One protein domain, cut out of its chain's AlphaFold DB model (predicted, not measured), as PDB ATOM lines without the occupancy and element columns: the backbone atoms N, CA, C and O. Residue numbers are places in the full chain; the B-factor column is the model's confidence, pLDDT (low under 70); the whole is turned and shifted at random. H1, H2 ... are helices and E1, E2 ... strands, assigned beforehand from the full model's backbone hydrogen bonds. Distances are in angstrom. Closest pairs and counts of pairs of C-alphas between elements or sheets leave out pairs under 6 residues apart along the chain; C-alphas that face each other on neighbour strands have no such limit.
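What this domain is: This is residues 3 to 142 of the 150 residues of an uncharacterized protein of Chryseobacterium sp (UniProt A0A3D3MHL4). A strongly twisted sheet of seven strands forms a wall, with two helices, H1 and H4, packed on one of its faces in two layers. The short helices H2 and H3 sit by the beginning of E5, at one end of the strands, and the short H5 packs on H4. The printed part has 140 residues, in the order E1 H1 E2 E3 E4 H2 H3 E5 H4 E6 E7 H5; the sheet runs E2 E3 E4 E5 E1 E6 E7, all antiparallel, and the class is mixed, helices and strands. It is compact, with a radius of gyration of the C-alphas of 14.4 A and spans of 39 by 37 by 24 A.

How they stand to each other: E1, residues 3 to 9, is an inner strand between E5, residues 82 to 90, with N 5 and O 87 2.9 A apart, and E6, residues 111 to 114, with N 6 and O 113 2.8 A apart. H1, residues 15 to 28, is on the sheet at a height over the sheet of 8.8 A, over E3, residues 43 to 49, and E4, residues 56 to 62; it runs along the strands, at 4 degrees to E3 on the local plane. E2, residues 32 to 38, E3 and E4 form a meander, each strand the antiparallel neighbour of the one before, with N 34 and O 47 2.9 A apart and N 46 and O 59 2.8 A apart. E4 and E5 are antiparallel neighbours, with N 60 and O 86 2.8 A apart. H2, residues 67 to 70, stands at the sheet's level; the closest C-alphas of H2 and E5, those of Phe 68 and Gly 82, are 4.5 A apart. H3, residues 72 to 76, only grazes the sheet with residues 72 to 73. H4, residues 96 to 106, is on the same face as H1, and H1 touches it with residues 21 to 26 alone, at a steep tilt of 62 degrees, opposite ways; the closest C-alphas, those of Ile 25 and Glu 102, are 6.4 A apart. E5, H4 and E6 make a split strand-helix-strand unit, two strands running the same way with E1 between them, and its crossover is right-handed. E6 and E7, residues 124 to 126, form a hairpin, with N 126 and O 112 2.9 A apart. H5, residues 128 to 132, touches H4, the closest C-alphas being those of Leu 104 and Leu 128, 5.7 A apart. In H1, H3, H4 and H5 every O i to N i+4 pair is within hydrogen-bond range; H2 is too short for one.

Where its parts are: E1 begins at C-alpha 3, (169.159, 26.244, 9.857). From first to last C-alpha H1 measures 20.0 A, E5 23.9 A and H4 15.6 A. H5 ends at C-alpha 132, (161.665, 42.091, -0.492).

The domain as a whole: The C-alphas farthest apart, those of Asp 52 and Asn 79, are 41.6 A apart. The printed part has no cut and no long link. The mean pLDDT of the printed part is 80.1; residues 65 to 80, 115 to 124 and 134 to 142 are under 70.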
ATOM      1  N   ASN A   3     168.641  25.894  11.170       76.62
ATOM      2  CA  ASN A   3     169.159  26.244   9.857       76.62
ATOM      3  C   ASN A   3     170.275  27.254  10.036       76.62
ATOM      4  O   ASN A   3     170.232  28.081  10.957       76.62
ATOM      5  N   THR A   4     171.217  27.215   9.105       84.81
ATOM      6  CA  THR A   4     172.333  28.144   9.057       84.81
ATOM      7  C   THR A   4     172.259  28.943   7.767       84.81
ATOM      8  O   THR A   4     172.304  28.389   6.672       84.81
ATOM      9  N   ILE A   5     172.137  30.260   7.907       86.56
ATOM     10  CA  ILE A   5     172.205  31.207   6.797       86.56
ATOM     11  C   ILE A   5     173.561  31.900   6.831       86.56
ATOM     12  O   ILE A   5     173.972  32.431   7.860       86.56
ATOM     13  N   HIS A   6     174.225  31.957   5.684       86.75
ATOM     14  CA  HIS A   6     175.516  32.615   5.530       86.75
ATOM     15  C   HIS A   6     175.347  33.938   4.783       86.75
ATOM     16  O   HIS A   6     174.711  33.996   3.732       86.75
ATOM     17  N   LEU A   7     175.941  35.017   5.289       88.44
ATOM     18  CA  LEU A   7     176.081  36.275   4.555       88.44
ATOM     19  C   LEU A   7     177.504  36.389   4.038       88.44
ATOM     20  O   LEU A   7     178.468  36.377   4.811       88.44
ATOM     21  N   ILE A   8     177.624  36.504   2.719       84.75
ATOM     22  CA  ILE A   8     178.907  36.470   2.021       84.75
ATOM     23  C   ILE A   8     179.167  37.761   1.255       84.75
ATOM     24  O   ILE A   8     178.247  38.427   0.780       84.75
ATOM     25  N   SER A   9     180.446  38.099   1.101       84.25
ATOM     26  CA  SER A   9     180.900  39.296   0.391       84.25
ATOM     27  C   SER A   9     182.145  39.003  -0.437       84.25
ATOM     28  O   SER A   9     182.961  38.168  -0.067       84.25
ATOM     29  N   LYS A  10     182.343  39.732  -1.540       82.25
ATOM     30  CA  LYS A  10     183.629  39.744  -2.270       82.25
ATOM     31  C   LYS A  10     184.673  40.657  -1.630       82.25
ATOM     32  O   LYS A  10     185.858  40.565  -1.939       82.25
ATOM     33  N   LYS A  11     184.227  41.601  -0.803       84.31
ATOM     34  CA  LYS A  11     185.085  42.571  -0.127       84.31
ATOM     35  C   LYS A  11     185.202  42.198   1.339       84.31
ATOM     36  O   LYS A  11     184.199  41.869   1.966       84.31
ATOM     37  N   TYR A  12     186.406  42.338   1.876       83.81
ATOM     38  CA  TYR A  12     186.594  42.321   3.317       83.81
ATOM     39  C   TYR A  12     185.814  43.483   3.942       83.81
ATOM     40  O   TYR A  12     185.952  44.627   3.499       83.81
ATOM     41  N   LEU A  13     185.005  43.173   4.949       86.44
ATOM     42  CA  LEU A  13     184.277  44.138   5.767       86.44
ATOM     43  C   LEU A  13     184.778  43.999   7.201       86.44
ATOM     44  O   LEU A  13     185.003  42.881   7.663       86.44
ATOM     45  N   ASP A  14     184.991  45.124   7.883       88.38
ATOM     46  CA  ASP A  14     185.518  45.098   9.242       88.38
ATOM     47  C   ASP A  14     184.496  44.451  10.205       88.38
ATOM     48  O   ASP A  14     183.362  44.928  10.301       88.38
ATOM     49  N   PRO A  15     184.863  43.383  10.935       89.19
ATOM     50  CA  PRO A  15     183.944  42.659  11.815       89.19
ATOM     51  C   PRO A  15     183.310  43.528  12.909       89.19
ATOM     52  O   PRO A  15     182.167  43.294  13.303       89.19
ATOM     53  N   HIS A  16     184.020  44.548  13.402       90.25
ATOM     54  CA  HIS A  16     183.482  45.459  14.408       90.25
ATOM     55  C   HIS A  16     182.496  46.454  13.794       90.25
ATOM     56  O   HIS A  16     181.462  46.728  14.405       90.25
ATOM     57  N   GLU A  17     182.767  46.964  12.590       92.50
ATOM     58  CA  GLU A  17     181.796  47.776  11.845       92.50
ATOM     59  C   GLU A  17     180.527  46.973  11.547       92.50
ATOM     60  O   GLU A  17     179.420  47.446  11.805       92.50
ATOM     61  N   VAL A  18     180.678  45.724  11.103       93.38
ATOM     62  CA  VAL A  18     179.557  44.812  10.844       93.38
ATOM     63  C   VAL A  18     178.770  44.530  12.122       93.38
ATOM     64  O   VAL A  18     177.546  44.647  12.121       93.38
ATOM     65  N   SER A  19     179.448  44.243  13.238       94.81
ATOM     66  CA  SER A  19     178.798  44.066  14.543       94.81
ATOM     67  C   SER A  19     177.982  45.289  14.957       94.81
ATOM     68  O   SER A  19     176.877  45.121  15.471       94.81
ATOM     69  N   ASN A  20     178.502  46.501  14.749       95.19
ATOM     70  CA  ASN A  20     177.772  47.727  15.069       95.19
ATOM     71  C   ASN A  20     176.532  47.876  14.175       95.19
ATOM     72  O   ASN A  20     175.463  48.253  14.656       95.19
ATOM     73  N   THR A  21     176.647  47.544  12.886       96.69
ATOM     74  CA  THR A  21     175.520  47.552  11.942       96.69
ATOM     75  C   THR A  21     174.414  46.589  12.372       96.69
ATOM     76  O   THR A  21     173.245  46.980  12.383       96.69
ATOM     77  N   VAL A  22     174.765  45.376  12.816       96.56
ATOM     78  CA  VAL A  22     173.799  44.401  13.354       96.56
ATOM     79  C   VAL A  22     173.032  44.982  14.545       96.56
ATOM     80  O   VAL A  22     171.809  44.871  14.599       96.56
ATOM     81  N   GLU A  23     173.712  45.651  15.478       96.19
ATOM     82  CA  GLU A  23     173.061  46.277  16.638       96.19
ATOM     83  C   GLU A  23     172.125  47.432  16.237       96.19
ATOM     84  O   GLU A  23     171.026  47.551  16.781       96.19
ATOM     85  N   ILE A  24     172.515  48.257  15.260       97.31
ATOM     86  CA  ILE A  24     171.672  49.349  14.738       97.31
ATOM     87  C   ILE A  24     170.414  48.793  14.057       97.31
ATOM     88  O   ILE A  24     169.324  49.354  14.195       97.31
ATOM     89  N   ILE A  25     170.545  47.700  13.304       97.69
ATOM     90  CA  ILE A  25     169.409  47.030  12.660       97.69
ATOM     91  C   ILE A  25     168.491  46.403  13.707       97.69
ATOM     92  O   ILE A  25     167.280  46.615  13.650       97.69
ATOM     93  N   ALA A  26     169.051  45.714  14.705       96.50
ATOM     94  CA  ALA A  26     168.283  45.166  15.817       96.50
ATOM     95  C   ALA A  26     167.448  46.258  16.504       96.50
ATOM     96  O   ALA A  26     166.246  46.089  16.683       96.50
ATOM     97  N   GLN A  27     168.039  47.425  16.785       95.81
ATOM     98  CA  GLN A  27     167.312  48.561  17.361       95.81
ATOM     99  C   GLN A  27     166.166  49.053  16.466       95.81
ATOM    100  O   GLN A  27     165.064  49.274  16.963       95.81
ATOM    101  N   ARG A  28     166.392  49.203  15.154       96.50
ATOM    102  CA  ARG A  28     165.346  49.625  14.201       96.50
ATOM    103  C   ARG A  28     164.173  48.654  14.140       96.50
ATOM    104  O   ARG A  28     163.027  49.087  14.053       96.50
ATOM    105  N   LEU A  29     164.466  47.359  14.196       95.38
ATOM    106  CA  LEU A  29     163.470  46.292  14.163       95.38
ATOM    107  C   LEU A  29     162.847  46.006  15.539       95.38
ATOM    108  O   LEU A  29     161.958  45.166  15.643       95.38
ATOM    109  N   ASN A  30     163.255  46.739  16.583       95.50
ATOM    110  CA  ASN A  30     162.859  46.528  17.978       95.50
ATOM    111  C   ASN A  30     163.232  45.135  18.518       95.50
ATOM    112  O   ASN A  30     162.505  44.553  19.322       95.50
ATOM    113  N   TYR A  31     164.367  44.593  18.080       95.81
ATOM    114  CA  TYR A  31     164.934  43.355  18.602       95.81
ATOM    115  C   TYR A  31     165.833  43.674  19.794       95.81
ATOM    116  O   TYR A  31     166.631  44.615  19.774       95.81
ATOM    117  N   SER A  32     165.734  42.855  20.832       96.00
ATOM    118  CA  SER A  32     166.724  42.822  21.902       96.00
ATOM    119  C   SER A  32     167.993  42.149  21.395       96.00
ATOM    120  O   SER A  32     167.914  41.149  20.685       96.00
ATOM    121  N   ALA A  33     169.155  42.683  21.771       93.69
ATOM    122  CA  ALA A  33     170.455  42.168  21.358       93.69
ATOM    123  C   ALA A  33     171.341  41.860  22.572       93.69
ATOM    124  O   ALA A  33     171.581  42.724  23.417       93.69
ATOM    125  N   GLY A  34     171.848  40.629  22.649       92.94
ATOM    126  CA  GLY A  34     172.874  40.212  23.602       92.94
ATOM    127  C   GLY A  34     174.189  39.940  22.882       92.94
ATOM    128  O   GLY A  34     174.290  38.941  22.176       92.94
ATOM    129  N   LYS A  35     175.187  40.812  23.064       93.31
ATOM    130  CA  LYS A  35     176.502  40.690  22.418       93.31
ATOM    131  C   LYS A  35     177.542  40.082  23.353       93.31
ATOM    132  O   LYS A  35     177.670  40.498  24.505       93.31
ATOM    133  N   SER A  36     178.335  39.152  22.836       91.81
ATOM    134  CA  SER A  36     179.514  38.608  23.506       91.81
ATOM    135  C   SER A  36     180.682  38.474  22.527       91.81
ATOM    136  O   SER A  36     180.504  38.520  21.311       91.81
ATOM    137  N   TYR A  37     181.897  38.363  23.059       87.31
ATOM    138  CA  TYR A  37     183.101  38.184  22.254       87.31
ATOM    139  C   TYR A  37     183.889  36.983  22.757       87.31
ATOM    140  O   TYR A  37     184.211  36.902  23.946       87.31
ATOM    141  N   SER A  38     184.229  36.081  21.841       81.94
ATOM    142  CA  SER A  38     185.098  34.949  22.120       81.94
ATOM    143  C   SER A  38     186.516  35.243  21.650       81.94
ATOM    144  O   SER A  38     186.791  35.271  20.452       81.94
ATOM    145  N   GLN A  39     187.434  35.427  22.602       76.62
ATOM    146  CA  GLN A  39     188.861  35.589  22.303       76.62
ATOM    147  C   GLN A  39     189.492  34.312  21.733       76.62
ATOM    148  O   GLN A  39     190.398  34.404  20.914       76.62
ATOM    149  N   GLU A  40     189.034  33.138  22.176       76.81
ATOM    150  CA  GLU A  40     189.590  31.838  21.774       76.81
ATOM    151  C   GLU A  40     189.308  31.533  20.303       76.81
ATOM    152  O   GLU A  40     190.200  31.097  19.580       76.81
ATOM    153  N   TYR A  41     188.079  31.802  19.865       72.62
ATOM    154  CA  TYR A  41     187.637  31.510  18.503       72.62
ATOM    155  C   TYR A  41     187.677  32.742  17.590       72.62
ATOM    156  O   TYR A  41     187.464  32.609  16.396       72.62
ATOM    157  N   ALA A  42     187.975  33.927  18.134       84.31
ATOM    158  CA  ALA A  42     187.946  35.200  17.418       84.31
ATOM    159  C   ALA A  42     186.599  35.462  16.712       84.31
ATOM    160  O   ALA A  42     186.578  35.889  15.563       84.31
ATOM    161  N   TYR A  43     185.478  35.252  17.414       87.69
ATOM    162  CA  TYR A  43     184.135  35.588  16.920       87.69
ATOM    163  C   TYR A  43     183.453  36.622  17.811       87.69
ATOM    164  O   TYR A  43     183.583  36.596  19.042       87.69
ATOM    165  N   ILE A  44     182.670  37.498  17.184       92.19
ATOM    166  CA  ILE A  44     181.624  38.268  17.860       92.19
ATOM    167  C   ILE A  44     180.328  37.473  17.726       92.19
ATOM    168  O   ILE A  44     179.924  37.145  16.614       92.19
ATOM    169  N   GLU A  45     179.676  37.186  18.848       94.62
ATOM    170  CA  GLU A  45     178.365  36.540  18.862       94.62
ATOM    171  C   GLU A  45     177.298  37.551  19.293       94.62
ATOM    172  O   GLU A  45     177.447  38.225  20.318       94.62
ATOM    173  N   ILE A  46     176.216  37.652  18.524       95.88
ATOM    174  CA  ILE A  46     175.074  38.524  18.798       95.88
ATOM    175  C   ILE A  46     173.802  37.683  18.766       95.88
ATOM    176  O   ILE A  46     173.416  37.144  17.734       95.88
ATOM    177  N   ASN A  47     173.123  37.605  19.904       95.88
ATOM    178  CA  ASN A  47     171.839  36.928  20.028       95.88
ATOM    179  C   ASN A  47     170.711  37.958  19.903       95.88
ATOM    180  O   ASN A  47     170.636  38.872  20.727       95.88
ATOM    181  N   LEU A  48     169.850  37.815  18.894       96.31
ATOM    182  CA  LEU A  48     168.689  38.674  18.650       96.31
ATOM    183  C   LEU A  48     167.385  37.955  18.994       96.31
ATOM    184  O   LEU A  48     167.180  36.812  18.590       96.31
ATOM    185  N   PHE A  49     166.489  38.632  19.709       94.75
ATOM    186  CA  PHE A  49     165.179  38.094  20.087       94.75
ATOM    187  C   PHE A  49     164.171  39.218  20.353       94.75
ATOM    188  O   PHE A  49     164.553  40.365  20.583       94.75
ATOM    189  N   ILE A  50     162.878  38.894  20.375       93.06
ATOM    190  CA  ILE A  50     161.835  39.777  20.915       93.06
ATOM    191  C   ILE A  50     161.200  39.064  22.110       93.06
ATOM    192  O   ILE A  50     160.896  37.875  22.036       93.06
ATOM    193  N   GLU A  51     161.023  39.781  23.218       88.06
ATOM    194  CA  GLU A  51     160.356  39.243  24.407       88.06
ATOM    195  C   GLU A  51     158.926  38.794  24.056       88.06
ATOM    196  O   GLU A  51     158.233  39.444  23.276       88.06
ATOM    197  N   ASP A  52     158.509  37.643  24.583       87.06
ATOM    198  CA  ASP A  52     157.198  37.022  24.333       87.06
ATOM    199  C   ASP A  52     156.891  36.602  22.877       87.06
ATOM    200  O   ASP A  52     155.792  36.112  22.602       87.06
ATOM    201  N   ILE A  53     157.847  36.713  21.945       85.56
ATOM    202  CA  ILE A  53     157.712  36.205  20.572       85.56
ATOM    203  C   ILE A  53     158.606  34.972  20.386       85.56
ATOM    204  O   ILE A  53     159.799  35.021  20.691       85.56
ATOM    205  N   PRO A  54     158.073  33.851  19.868       81.75
ATOM    206  CA  PRO A  54     158.897  32.699  19.536       81.75
ATOM    207  C   PRO A  54     159.828  33.038  18.363       81.75
ATOM    208  O   PRO A  54     159.370  33.326  17.261       81.75
ATOM    209  N   GLY A  55     161.135  32.989  18.606       83.69
ATOM    210  CA  GLY A  55     162.159  33.232  17.593       83.69
ATOM    211  C   GLY A  55     163.449  33.732  18.230       83.69
ATOM    212  O   GLY A  55     163.420  34.528  19.166       83.69
ATOM    213  N   TYR A  56     164.586  33.248  17.736       90.19
ATOM    214  CA  TYR A  56     165.897  33.779  18.106       90.19
ATOM    215  C   TYR A  56     166.843  33.685  16.911       90.19
ATOM    216  O   TYR A  56     166.818  32.689  16.190       90.19
ATOM    217  N   LEU A  57     167.654  34.711  16.678       94.31
ATOM    218  CA  LEU A  57     168.757  34.642  15.721       94.31
ATOM    219  C   LEU A  57     170.050  34.633  16.520       94.31
ATOM    220  O   LEU A  57     170.276  35.537  17.325       94.31
ATOM    221  N   ARG A  58     170.898  33.635  16.301       94.94
ATOM    222  CA  ARG A  58     172.261  33.639  16.826       94.94
ATOM    223  C   ARG A  58     173.200  33.958  15.681       94.94
ATOM    224  O   ARG A  58     173.315  33.195  14.731       94.94
ATOM    225  N   ILE A  59     173.807  35.131  15.764       94.94
ATOM    226  CA  ILE A  59     174.637  35.708  14.717       94.94
ATOM    227  C   ILE A  59     176.091  35.590  15.149       94.94
ATOM    228  O   ILE A  59     176.465  36.133  16.189       94.94
ATOM    229  N   SER A  60     176.907  34.942  14.334       92.75
ATOM    230  CA  SER A  60     178.347  34.806  14.531       92.75
ATOM    231  C   SER A  60     179.078  35.589  13.443       92.75
ATOM    232  O   SER A  60     178.830  35.392  12.256       92.75
ATOM    233  N   ILE A  61     179.975  36.491  13.839       91.44
ATOM    234  CA  ILE A  61     180.794  37.302  12.928       91.44
ATOM    235  C   ILE A  61     182.253  36.915  13.138       91.44
ATOM    236  O   ILE A  61     182.794  37.078  14.238       91.44
ATOM    237  N   ASP A  62     182.881  36.396  12.089       84.94
ATOM    238  CA  ASP A  62     184.279  35.965  12.117       84.94
ATOM    239  C   ASP A  62     185.214  37.180  12.166       84.94
ATOM    240  O   ASP A  62     185.113  38.089  11.342       84.94
ATOM    241  N   CYS A  63     186.122  37.214  13.144       81.38
ATOM    242  CA  CYS A  63     187.129  38.269  13.292       81.38
ATOM    243  C   CYS A  63     188.539  37.821  12.879       81.38
ATOM    244  O   CYS A  63     189.507  38.567  13.049       81.38
ATOM    245  N   GLY A  64     188.683  36.598  12.372       72.62
ATOM    246  CA  GLY A  64     189.942  36.028  11.934       72.62
ATOM    247  C   GLY A  64     190.441  36.672  10.631       72.62
ATOM    248  O   GLY A  64     189.780  36.554   9.597       72.62
ATOM    249  N   PRO A  65     191.644  37.279  10.603       58.41
ATOM    250  CA  PRO A  65     192.157  37.993   9.424       58.41
ATOM    251  C   PRO A  65     192.389  37.090   8.197       58.41
ATOM    252  O   PRO A  65     192.392  37.564   7.064       58.41
ATOM    253  N   ASP A  66     192.565  35.786   8.417       62.09
ATOM    254  CA  ASP A  66     192.839  34.780   7.385       62.09
ATOM    255  C   ASP A  66     191.584  34.024   6.908       62.09
ATOM    256  O   ASP A  66     191.646  33.302   5.907       62.09
ATOM    257  N   HIS A  67     190.460  34.144   7.623       60.12
ATOM    258  CA  HIS A  67     189.289  33.285   7.422       60.12
ATOM    259  C   HIS A  67     188.363  33.763   6.308       60.12
ATOM    260  O   HIS A  67     187.746  32.930   5.645       60.12
ATOM    261  N   PHE A  68     188.375  35.060   5.991       62.66
ATOM    262  CA  PHE A  68     187.608  35.605   4.869       62.66
ATOM    263  C   PHE A  68     187.859  34.837   3.558       62.66
ATOM    264  O   PHE A  68     186.919  34.490   2.862       62.66
ATOM    265  N   ASN A  69     189.113  34.485   3.249       57.66
ATOM    266  CA  ASN A  69     189.449  33.781   2.000       57.66
ATOM    267  C   ASN A  69     189.491  32.249   2.129       57.66
ATOM    268  O   ASN A  69     189.443  31.551   1.121       57.66
ATOM    269  N   LYS A  70     189.669  31.708   3.341       54.72
ATOM    270  CA  LYS A  70     189.930  30.268   3.531       54.72
ATOM    271  C   LYS A  70     188.660  29.443   3.690       54.72
ATOM    272  O   LYS A  70     188.690  28.257   3.376       54.72
ATOM    273  N   THR A  71     187.574  30.034   4.183       57.12
ATOM    274  CA  THR A  71     186.440  29.246   4.678       57.12
ATOM    275  C   THR A  71     185.410  28.955   3.583       57.12
ATOM    276  O   THR A  71     184.947  27.829   3.476       57.12
ATOM    277  N   PHE A  72     185.106  29.901   2.690       65.38
ATOM    278  CA  PHE A  72     183.984  29.732   1.754       65.38
ATOM    279  C   PHE A  72     184.353  28.988   0.459       65.38
ATOM    280  O   PHE A  72     183.668  28.041   0.068       65.38
ATOM    281  N   ASP A  73     185.492  29.335  -0.154       61.22
ATOM    282  CA  ASP A  73     186.053  28.620  -1.308       61.22
ATOM    283  C   ASP A  73     186.244  27.120  -1.007       61.22
ATOM    284  O   ASP A  73     185.931  26.268  -1.838       61.22
ATOM    285  N   ALA A  74     186.746  26.792   0.189       61.25
ATOM    286  CA  ALA A  74     187.064  25.420   0.581       61.25
ATOM    287  C   ALA A  74     185.828  24.585   0.948       61.25
ATOM    288  O   ALA A  74     185.827  23.379   0.698       61.25
ATOM    289  N   LEU A  75     184.802  25.203   1.542       62.59
ATOM    290  CA  LEU A  75     183.592  24.503   1.982       62.59
ATOM    291  C   LEU A  75     182.558  24.362   0.860       62.59
ATOM    292  O   LEU A  75     181.943  23.306   0.732       62.59
ATOM    293  N   TYR A  76     182.409  25.387   0.013       66.38
ATOM    294  CA  TYR A  76     181.278  25.484  -0.918       66.38
ATOM    295  C   TYR A  76     181.684  25.653  -2.386       66.38
ATOM    296  O   TYR A  76     180.819  25.732  -3.255       66.38
ATOM    297  N   ASN A  77     182.989  25.684  -2.688       64.62
ATOM    298  CA  ASN A  77     183.529  25.851  -4.045       64.62
ATOM    299  C   ASN A  77     183.043  27.138  -4.750       64.62
ATOM    300  O   ASN A  77     182.984  27.212  -5.980       64.62
ATOM    301  N   ILE A  78     182.694  28.166  -3.972       65.81
ATOM    302  CA  ILE A  78     182.297  29.482  -4.477       65.81
ATOM    303  C   ILE A  78     183.507  30.394  -4.386       65.81
ATOM    304  O   ILE A  78     183.790  30.947  -3.333       65.81
ATOM    305  N   ASN A  79     184.212  30.529  -5.508       66.56
ATOM    306  CA  ASN A  79     185.469  31.263  -5.569       66.56
ATOM    307  C   ASN A  79     185.265  32.785  -5.486       66.56
ATOM    308  O   ASN A  79     184.425  33.356  -6.195       66.56
ATOM    309  N   GLY A  80     186.089  33.445  -4.675       68.94
ATOM    310  CA  GLY A  80     186.184  34.904  -4.621       68.94
ATOM    311  C   GLY A  80     185.127  35.563  -3.737       68.94
ATOM    312  O   GLY A  80     184.931  36.775  -3.841       68.94
ATOM    313  N   TYR A  81     184.460  34.776  -2.893       75.25
ATOM    314  CA  TYR A  81     183.586  35.244  -1.825       75.25
ATOM    315  C   TYR A  81     184.132  34.782  -0.478       75.25
ATOM    316  O   TYR A  81     184.641  33.675  -0.354       75.25
ATOM    317  N   GLY A  82     183.989  35.630   0.533       76.31
ATOM    318  CA  GLY A  82     184.265  35.295   1.918       76.31
ATOM    319  C   GLY A  82     183.002  35.298   2.758       76.31
ATOM    320  O   GLY A  82     182.117  36.138   2.565       76.31
ATOM    321  N   MET A  83     182.936  34.354   3.694       76.12
ATOM    322  CA  MET A  83     181.908  34.323   4.728       76.12
ATOM    323  C   MET A  83     182.172  35.439   5.729       76.12
ATOM    324  O   MET A  83     183.286  35.565   6.238       76.12
ATOM    325  N   LEU A  84     181.151  36.251   5.988       79.19
ATOM    326  CA  LEU A  84     181.222  37.359   6.933       79.19
ATOM    327  C   LEU A  84     180.406  37.077   8.191       79.19
ATOM    328  O   LEU A  84     180.842  37.393   9.296       79.19
ATOM    329  N   ILE A  85     179.205  36.534   8.000       89.25
ATOM    330  CA  ILE A  85     178.224  36.339   9.061       89.25
ATOM    331  C   ILE A  85     177.592  34.969   8.883       89.25
ATOM    332  O   ILE A  85     177.159  34.630   7.784       89.25
ATOM    333  N   GLU A  86     177.506  34.227   9.972       90.25
ATOM    334  CA  GLU A  86     176.725  33.004  10.085       90.25
ATOM    335  C   GLU A  86     175.521  33.283  10.994       90.25
ATOM    336  O   GLU A  86     175.663  33.913  12.043       90.25
ATOM    337  N   ILE A  87     174.325  32.874  10.578       92.12
ATOM    338  CA  ILE A  87     173.075  33.100  11.304       92.12
ATOM    339  C   ILE A  87     172.411  31.751  11.552       92.12
ATOM    340  O   ILE A  87     171.818  31.162  10.648       92.12
ATOM    341  N   GLU A  88     172.466  31.292  12.796       90.94
ATOM    342  CA  GLU A  88     171.720  30.128  13.258       90.94
ATOM    343  C   GLU A  88     170.300  30.549  13.665       90.94
ATOM    344  O   GLU A  88     170.100  31.491  14.445       90.94
ATOM    345  N   CYS A  89     169.294  29.838  13.162       88.56
ATOM    346  CA  CYS A  89     167.889  30.099  13.468       88.56
ATOM    347  C   CYS A  89     167.037  28.823  13.371       88.56
ATOM    348  O   CYS A  89     167.447  27.819  12.796       88.56
ATOM    349  N   TYR A  90     165.839  28.824  13.957       83.06
ATOM    350  CA  TYR A  90     164.852  27.770  13.695       83.06
ATOM    351  C   TYR A  90     164.143  27.991  12.351       83.06
ATOM    352  O   TYR A  90     164.052  29.123  11.889       83.06
ATOM    353  N   TYR A  91     163.580  26.929  11.765       75.62
ATOM    354  CA  TYR A  91     162.612  27.068  10.668       75.62
ATOM    355  C   TYR A  91     161.456  28.001  11.070       75.62
ATOM    356  O   TYR A  91     161.000  27.960  12.217       75.62
ATOM    357  N   ASP A  92     160.967  28.792  10.111       75.75
ATOM    358  CA  ASP A  92     159.876  29.764  10.284       75.75
ATOM    359  C   ASP A  92     160.118  30.782  11.410       75.75
ATOM    360  O   ASP A  92     159.217  31.114  12.184       75.75
ATOM    361  N   ASN A  93     161.349  31.280  11.515       85.56
ATOM    362  CA  ASN A  93     161.718  32.290  12.484       85.56
ATOM    363  C   ASN A  93     161.278  33.693  12.025       85.56
ATOM    364  O   ASN A  93     161.916  34.308  11.172       85.56
ATOM    365  N   PRO A  94     160.274  34.303  12.675       86.50
ATOM    366  CA  PRO A  94     159.709  35.579  12.227       86.50
ATOM    367  C   PRO A  94     160.708  36.752  12.242       86.50
ATOM    368  O   PRO A  94     160.394  37.831  11.742       86.50
ATOM    369  N   LEU A  95     161.894  36.567  12.832       91.56
ATOM    370  CA  LEU A  95     162.955  37.566  12.907       91.56
ATOM    371  C   LEU A  95     163.889  37.556  11.687       91.56
ATOM    372  O   LEU A  95     164.544  38.564  11.425       91.56
ATOM    373  N   LEU A  96     163.988  36.439  10.956       90.50
ATOM    374  CA  LEU A  96     165.036  36.241   9.952       90.50
ATOM    375  C   LEU A  96     164.864  37.174   8.749       90.50
ATOM    376  O   LEU A  96     165.763  37.957   8.445       90.50
ATOM    377  N   ILE A  97     163.713  37.122   8.072       88.81
ATOM    378  CA  ILE A  97     163.485  37.907   6.846       88.81
ATOM    379  C   ILE A  97     163.607  39.416   7.092       88.81
ATOM    380  O   ILE A  97     164.353  40.061   6.350       88.81
ATOM    381  N   PRO A  98     162.959  40.009   8.117       91.56
ATOM    382  CA  PRO A  98     163.093  41.444   8.356       91.56
ATOM    383  C   PRO A  98     164.542  41.852   8.651       91.56
ATOM    384  O   PRO A  98     164.995  42.889   8.164       91.56
ATOM    385  N   PHE A  99     165.284  41.019   9.391       94.38
ATOM    386  CA  PHE A  99     166.701  41.246   9.655       94.38
ATOM    387  C   PHE A  99     167.537  41.237   8.371       94.38
ATOM    388  O   PHE A  99     168.293  42.177   8.125       94.38
ATOM    389  N   LEU A 100     167.380  40.208   7.534       92.94
ATOM    390  CA  LEU A 100     168.121  40.080   6.281       92.94
ATOM    391  C   LEU A 100     167.832  41.245   5.321       92.94
ATOM    392  O   LEU A 100     168.757  41.778   4.711       92.94
ATOM    393  N   VAL A 101     166.573  41.684   5.222       91.56
ATOM    394  CA  VAL A 101     166.184  42.835   4.390       91.56
ATOM    395  C   VAL A 101     166.908  44.108   4.834       91.56
ATOM    396  O   VAL A 101     167.482  44.804   4.001       91.56
ATOM    397  N   GLU A 102     166.924  44.418   6.132       94.94
ATOM    398  CA  GLU A 102     167.633  45.604   6.631       94.94
ATOM    399  C   GLU A 102     169.160  45.471   6.495       94.94
ATOM    400  O   GLU A 102     169.817  46.443   6.122       94.94
ATOM    401  N   MET A 103     169.726  44.274   6.695       94.69
ATOM    402  CA  MET A 103     171.156  44.022   6.463       94.69
ATOM    403  C   MET A 103     171.560  44.307   5.015       94.69
ATOM    404  O   MET A 103     172.559  44.986   4.786       94.69
ATOM    405  N   LEU A 104     170.779  43.841   4.035       92.44
ATOM    406  CA  LEU A 104     171.065  44.081   2.618       92.44
ATOM    407  C   LEU A 104     170.791  45.528   2.178       92.44
ATOM    408  O   LEU A 104     171.337  45.968   1.170       92.44
ATOM    409  N   LYS A 105     169.971  46.295   2.906       93.00
ATOM    410  CA  LYS A 105     169.842  47.744   2.671       93.00
ATOM    411  C   LYS A 105     171.070  48.513   3.155       93.00
ATOM    412  O   LYS A 105     171.495  49.445   2.478       93.00
ATOM    413  N   GLU A 106     171.627  48.133   4.305       94.56
ATOM    414  CA  GLU A 106     172.823  48.776   4.872       94.56
ATOM    415  C   GLU A 106     174.113  48.363   4.166       94.56
ATOM    416  O   GLU A 106     175.011  49.187   3.989       94.56
ATOM    417  N   ILE A 107     174.206  47.101   3.742       91.88
ATOM    418  CA  ILE A 107     175.386  46.552   3.070       91.88
ATOM    419  C   ILE A 107     174.947  45.862   1.762       91.88
ATOM    420  O   ILE A 107     174.852  44.633   1.705       91.88
ATOM    421  N   PRO A 108     174.665  46.634   0.692       87.62
ATOM    422  CA  PRO A 108     174.056  46.111  -0.535       87.62
ATOM    423  C   PRO A 108     174.919  45.137  -1.339       87.62
ATOM    424  O   PRO A 108     174.401  44.459  -2.223       87.62
ATOM    425  N   GLU A 109     176.230  45.071  -1.089       84.94
ATOM    426  CA  GLU A 109     177.094  44.061  -1.711       84.94
ATOM    427  C   GLU A 109     177.019  42.673  -1.063       84.94
ATOM    428  O   GLU A 109     177.618  41.738  -1.605       84.94
ATOM    429  N   LEU A 110     176.335  42.534   0.078       87.69
ATOM    430  CA  LEU A 110     176.118  41.234   0.699       87.69
ATOM    431  C   LEU A 110     175.194  40.374  -0.152       87.69
ATOM    432  O   LEU A 110     174.257  40.841  -0.798       87.69
ATOM    433  N   LEU A 111     175.460  39.080  -0.092       85.38
ATOM    434  CA  LEU A 111     174.633  38.041  -0.671       85.38
ATOM    435  C   LEU A 111     174.239  37.077   0.442       85.38
ATOM    436  O   LEU A 111     175.057  36.769   1.308       85.38
ATOM    437  N   VAL A 112     172.992  36.613   0.415       85.81
ATOM    438  CA  VAL A 112     172.514  35.596   1.355       85.81
ATOM    439  C   VAL A 112     172.683  34.236   0.715       85.81
ATOM    440  O   VAL A 112     172.236  34.033  -0.411       85.81
ATOM    441  N   TYR A 113     173.320  33.328   1.432       78.06
ATOM    442  CA  TYR A 113     173.588  31.965   1.026       78.06
ATOM    443  C   TYR A 113     172.936  31.004   2.017       78.06
ATOM    444  O   TYR A 113     173.052  31.176   3.230       78.06
ATOM    445  N   ASP A 114     172.268  29.993   1.484       75.44
ATOM    446  CA  ASP A 114     171.590  28.946   2.241       75.44
ATOM    447  C   ASP A 114     172.272  27.590   1.987       75.44
ATOM    448  O   ASP A 114     172.499  27.213   0.835       75.44
ATOM    449  N   GLU A 115     172.647  26.900   3.068       62.41
ATOM    450  CA  GLU A 115     173.396  25.635   3.056       62.41
ATOM    451  C   GLU A 115     172.485  24.395   2.978       62.41
ATOM    452  O   GLU A 115     172.946  23.320   2.592       62.41
ATOM    453  N   ASP A 116     171.191  24.520   3.299       56.56
ATOM    454  CA  ASP A 116     170.290  23.367   3.483       56.56
ATOM    455  C   ASP A 116     169.868  22.672   2.169       56.56
ATOM    456  O   ASP A 116     169.159  21.656   2.192       56.56
ATOM    457  N   THR A 117     170.326  23.138   1.003       51.56
ATOM    458  CA  THR A 117     170.154  22.390  -0.246       51.56
ATOM    459  C   THR A 117     171.078  21.172  -0.288       51.56
ATOM    460  O   THR A 117     172.300  21.285  -0.208       51.56
ATOM    461  N   LEU A 118     170.491  19.981  -0.476       44.66
ATOM    462  CA  LEU A 118     171.198  18.708  -0.674       44.66
ATOM    463  C   LEU A 118     172.453  18.874  -1.552       44.66
ATOM    464  O   LEU A 118     172.380  19.437  -2.647       44.66
ATOM    465  N   GLN A 119     173.589  18.327  -1.093       43.06
ATOM    466  CA  GLN A 119     174.837  18.255  -1.863       43.06
ATOM    467  C   GLN A 119     174.554  17.823  -3.313       43.06
ATOM    468  O   GLN A 119     174.267  16.655  -3.571       43.06
ATOM    469  N   GLY A 120     174.659  18.762  -4.257       40.75
ATOM    470  CA  GLY A 120     174.482  18.498  -5.688       40.75
ATOM    471  C   GLY A 120     173.450  19.364  -6.415       40.75
ATOM    472  O   GLY A 120     173.578  19.479  -7.631       40.75
ATOM    473  N   ASP A 121     172.513  20.020  -5.718       47.81
ATOM    474  CA  ASP A 121     171.468  20.850  -6.365       47.81
ATOM    475  C   ASP A 121     171.852  22.329  -6.550       47.81
ATOM    476  O   ASP A 121     171.096  23.125  -7.108       47.81
ATOM    477  N   GLY A 122     173.087  22.676  -6.183       50.53
ATOM    478  CA  GLY A 122     173.591  24.039  -6.261       50.53
ATOM    479  C   GLY A 122     173.072  24.880  -5.101       50.53
ATOM    480  O   GLY A 122     171.939  24.752  -4.646       50.53
ATOM    481  N   ALA A 123     173.943  25.730  -4.581       59.12
ATOM    482  CA  ALA A 123     173.549  26.654  -3.544       59.12
ATOM    483  C   ALA A 123     172.820  27.861  -4.131       59.12
ATOM    484  O   ALA A 123     173.128  28.303  -5.243       59.12
ATOM    485  N   TYR A 124     171.893  28.418  -3.357       69.75
ATOM    486  CA  TYR A 124     171.105  29.567  -3.775       69.75
ATOM    487  C   TYR A 124     171.624  30.852  -3.159       69.75
ATOM    488  O   TYR A 124     172.001  30.903  -1.991       69.75
ATOM    489  N   ILE A 125     171.648  31.894  -3.988       74.38
ATOM    490  CA  ILE A 125     172.087  33.225  -3.601       74.38
ATOM    491  C   ILE A 125     170.906  34.189  -3.702       74.38
ATOM    492  O   ILE A 125     170.379  34.425  -4.790       74.38
ATOM    493  N   TYR A 126     170.527  34.793  -2.578       77.88
ATOM    494  CA  TYR A 126     169.457  35.784  -2.511       77.88
ATOM    495  C   TYR A 126     170.042  37.198  -2.464       77.88
ATOM    496  O   TYR A 126     171.081  37.460  -1.852       77.88
ATOM    497  N   THR A 127     169.347  38.118  -3.127       81.94
ATOM    498  CA  THR A 127     169.637  39.556  -3.158       81.94
ATOM    499  C   THR A 127     168.518  40.294  -2.426       81.94
ATOM    500  O   THR A 127     167.480  39.703  -2.120       81.94
ATOM    501  N   LEU A 128     168.673  41.604  -2.210       83.62
ATOM    502  CA  LEU A 128     167.612  42.424  -1.617       83.62
ATOM    503  C   LEU A 128     166.294  42.299  -2.389       83.62
ATOM    504  O   LEU A 128     165.253  42.086  -1.781       83.62
ATOM    505  N   SER A 129     166.343  42.339  -3.725       80.75
ATOM    506  CA  SER A 129     165.144  42.204  -4.557       80.75
ATOM    507  C   SER A 129     164.472  40.842  -4.406       80.75
ATOM    508  O   SER A 129     163.252  40.759  -4.485       80.75
ATOM    509  N   HIS A 130     165.236  39.767  -4.189       80.44
ATOM    510  CA  HIS A 130     164.645  38.470  -3.870       80.44
ATOM    511  C   HIS A 130     163.940  38.535  -2.509       80.44
ATOM    512  O   HIS A 130     162.768  38.179  -2.429       80.44
ATOM    513  N   LEU A 131     164.614  39.057  -1.478       79.25
ATOM    514  CA  LEU A 131     164.100  39.114  -0.105       79.25
ATOM    515  C   LEU A 131     162.862  40.004   0.076       79.25
ATOM    516  O   LEU A 131     161.929  39.607   0.767       79.25
ATOM    517  N   GLU A 132     162.811  41.168  -0.570       78.69
ATOM    518  CA  GLU A 132     161.665  42.091  -0.492       78.69
ATOM    519  C   GLU A 132     160.370  41.499  -1.075       78.69
ATOM    520  O   GLU A 132     159.275  41.940  -0.729       78.69
ATOM    521  N   ASN A 133     160.483  40.489  -1.945       70.75
ATOM    522  CA  ASN A 133     159.340  39.813  -2.553       70.75
ATOM    523  C   ASN A 133     158.819  38.622  -1.727       70.75
ATOM    524  O   ASN A 133     157.757  38.080  -2.052       70.75
ATOM    525  N   PHE A 134     159.507  38.217  -0.653       69.12
ATOM    526  CA  PHE A 134     158.968  37.217   0.263       69.12
ATOM    527  C   PHE A 134     157.877  37.859   1.121       69.12
ATOM    528  O   PHE A 134     158.139  38.684   1.993       69.12
ATOM    529  N   SER A 135     156.620  37.476   0.883       52.78
ATOM    530  CA  SER A 135     155.528  37.861   1.777       52.78
ATOM    531  C   SER A 135     155.799  37.285   3.170       52.78
ATOM    532  O   SER A 135     156.110  36.099   3.257       52.78
ATOM    533  N   GLU A 136     155.630  38.106   4.212       51.94
ATOM    534  CA  GLU A 136     155.963  37.954   5.649       51.94
ATOM    535  C   GLU A 136     155.482  36.669   6.385       51.94
ATOM    536  O   GLU A 136     155.281  36.691   7.598       51.94
ATOM    537  N   LYS A 137     155.200  35.552   5.703       46.78
ATOM    538  CA  LYS A 137     154.438  34.423   6.259       46.78
ATOM    539  C   LYS A 137     155.120  33.056   6.301       46.78
ATOM    540  O   LYS A 137     154.520  32.179   6.913       46.78
ATOM    541  N   SER A 138     156.318  32.848   5.752       49.41
ATOM    542  CA  SER A 138     157.144  31.688   6.149       49.41
ATOM    543  C   SER A 138     158.567  31.753   5.597       49.41
ATOM    544  O   SER A 138     158.746  31.824   4.378       49.41
ATOM    545  N   ASP A 139     159.560  31.595   6.467       52.31
ATOM    546  CA  ASP A 139     160.968  31.415   6.091       52.31
ATOM    547  C   ASP A 139     161.190  30.126   5.295       52.31
ATOM    548  O   ASP A 139     162.140  30.052   4.521       52.31
ATOM    549  N   ASN A 140     160.272  29.149   5.390       51.09
ATOM    550  CA  ASN A 140     160.229  27.970   4.512       51.09
ATOM    551  C   ASN A 140     160.274  28.316   3.012       51.09
ATOM    552  O   ASN A 140     160.546  27.444   2.190       51.09
ATOM    553  N   LEU A 141     159.990  29.565   2.630       51.34
ATOM    554  CA  LEU A 141     160.099  30.024   1.252       51.34
ATOM    555  C   LEU A 141     161.551  30.311   0.836       51.34
ATOM    556  O   LEU A 141     161.843  30.088  -0.332       51.34
ATOM    557  N   ILE A 142     162.460  30.734   1.730       56.75
ATOM    558  CA  ILE A 142     163.890  30.833   1.370       56.75
ATOM    559  C   ILE A 142     164.390  29.428   1.018       56.75
ATOM    560  O   ILE A 142     164.822  29.208  -0.109       56.75
TER     561      ILE A 142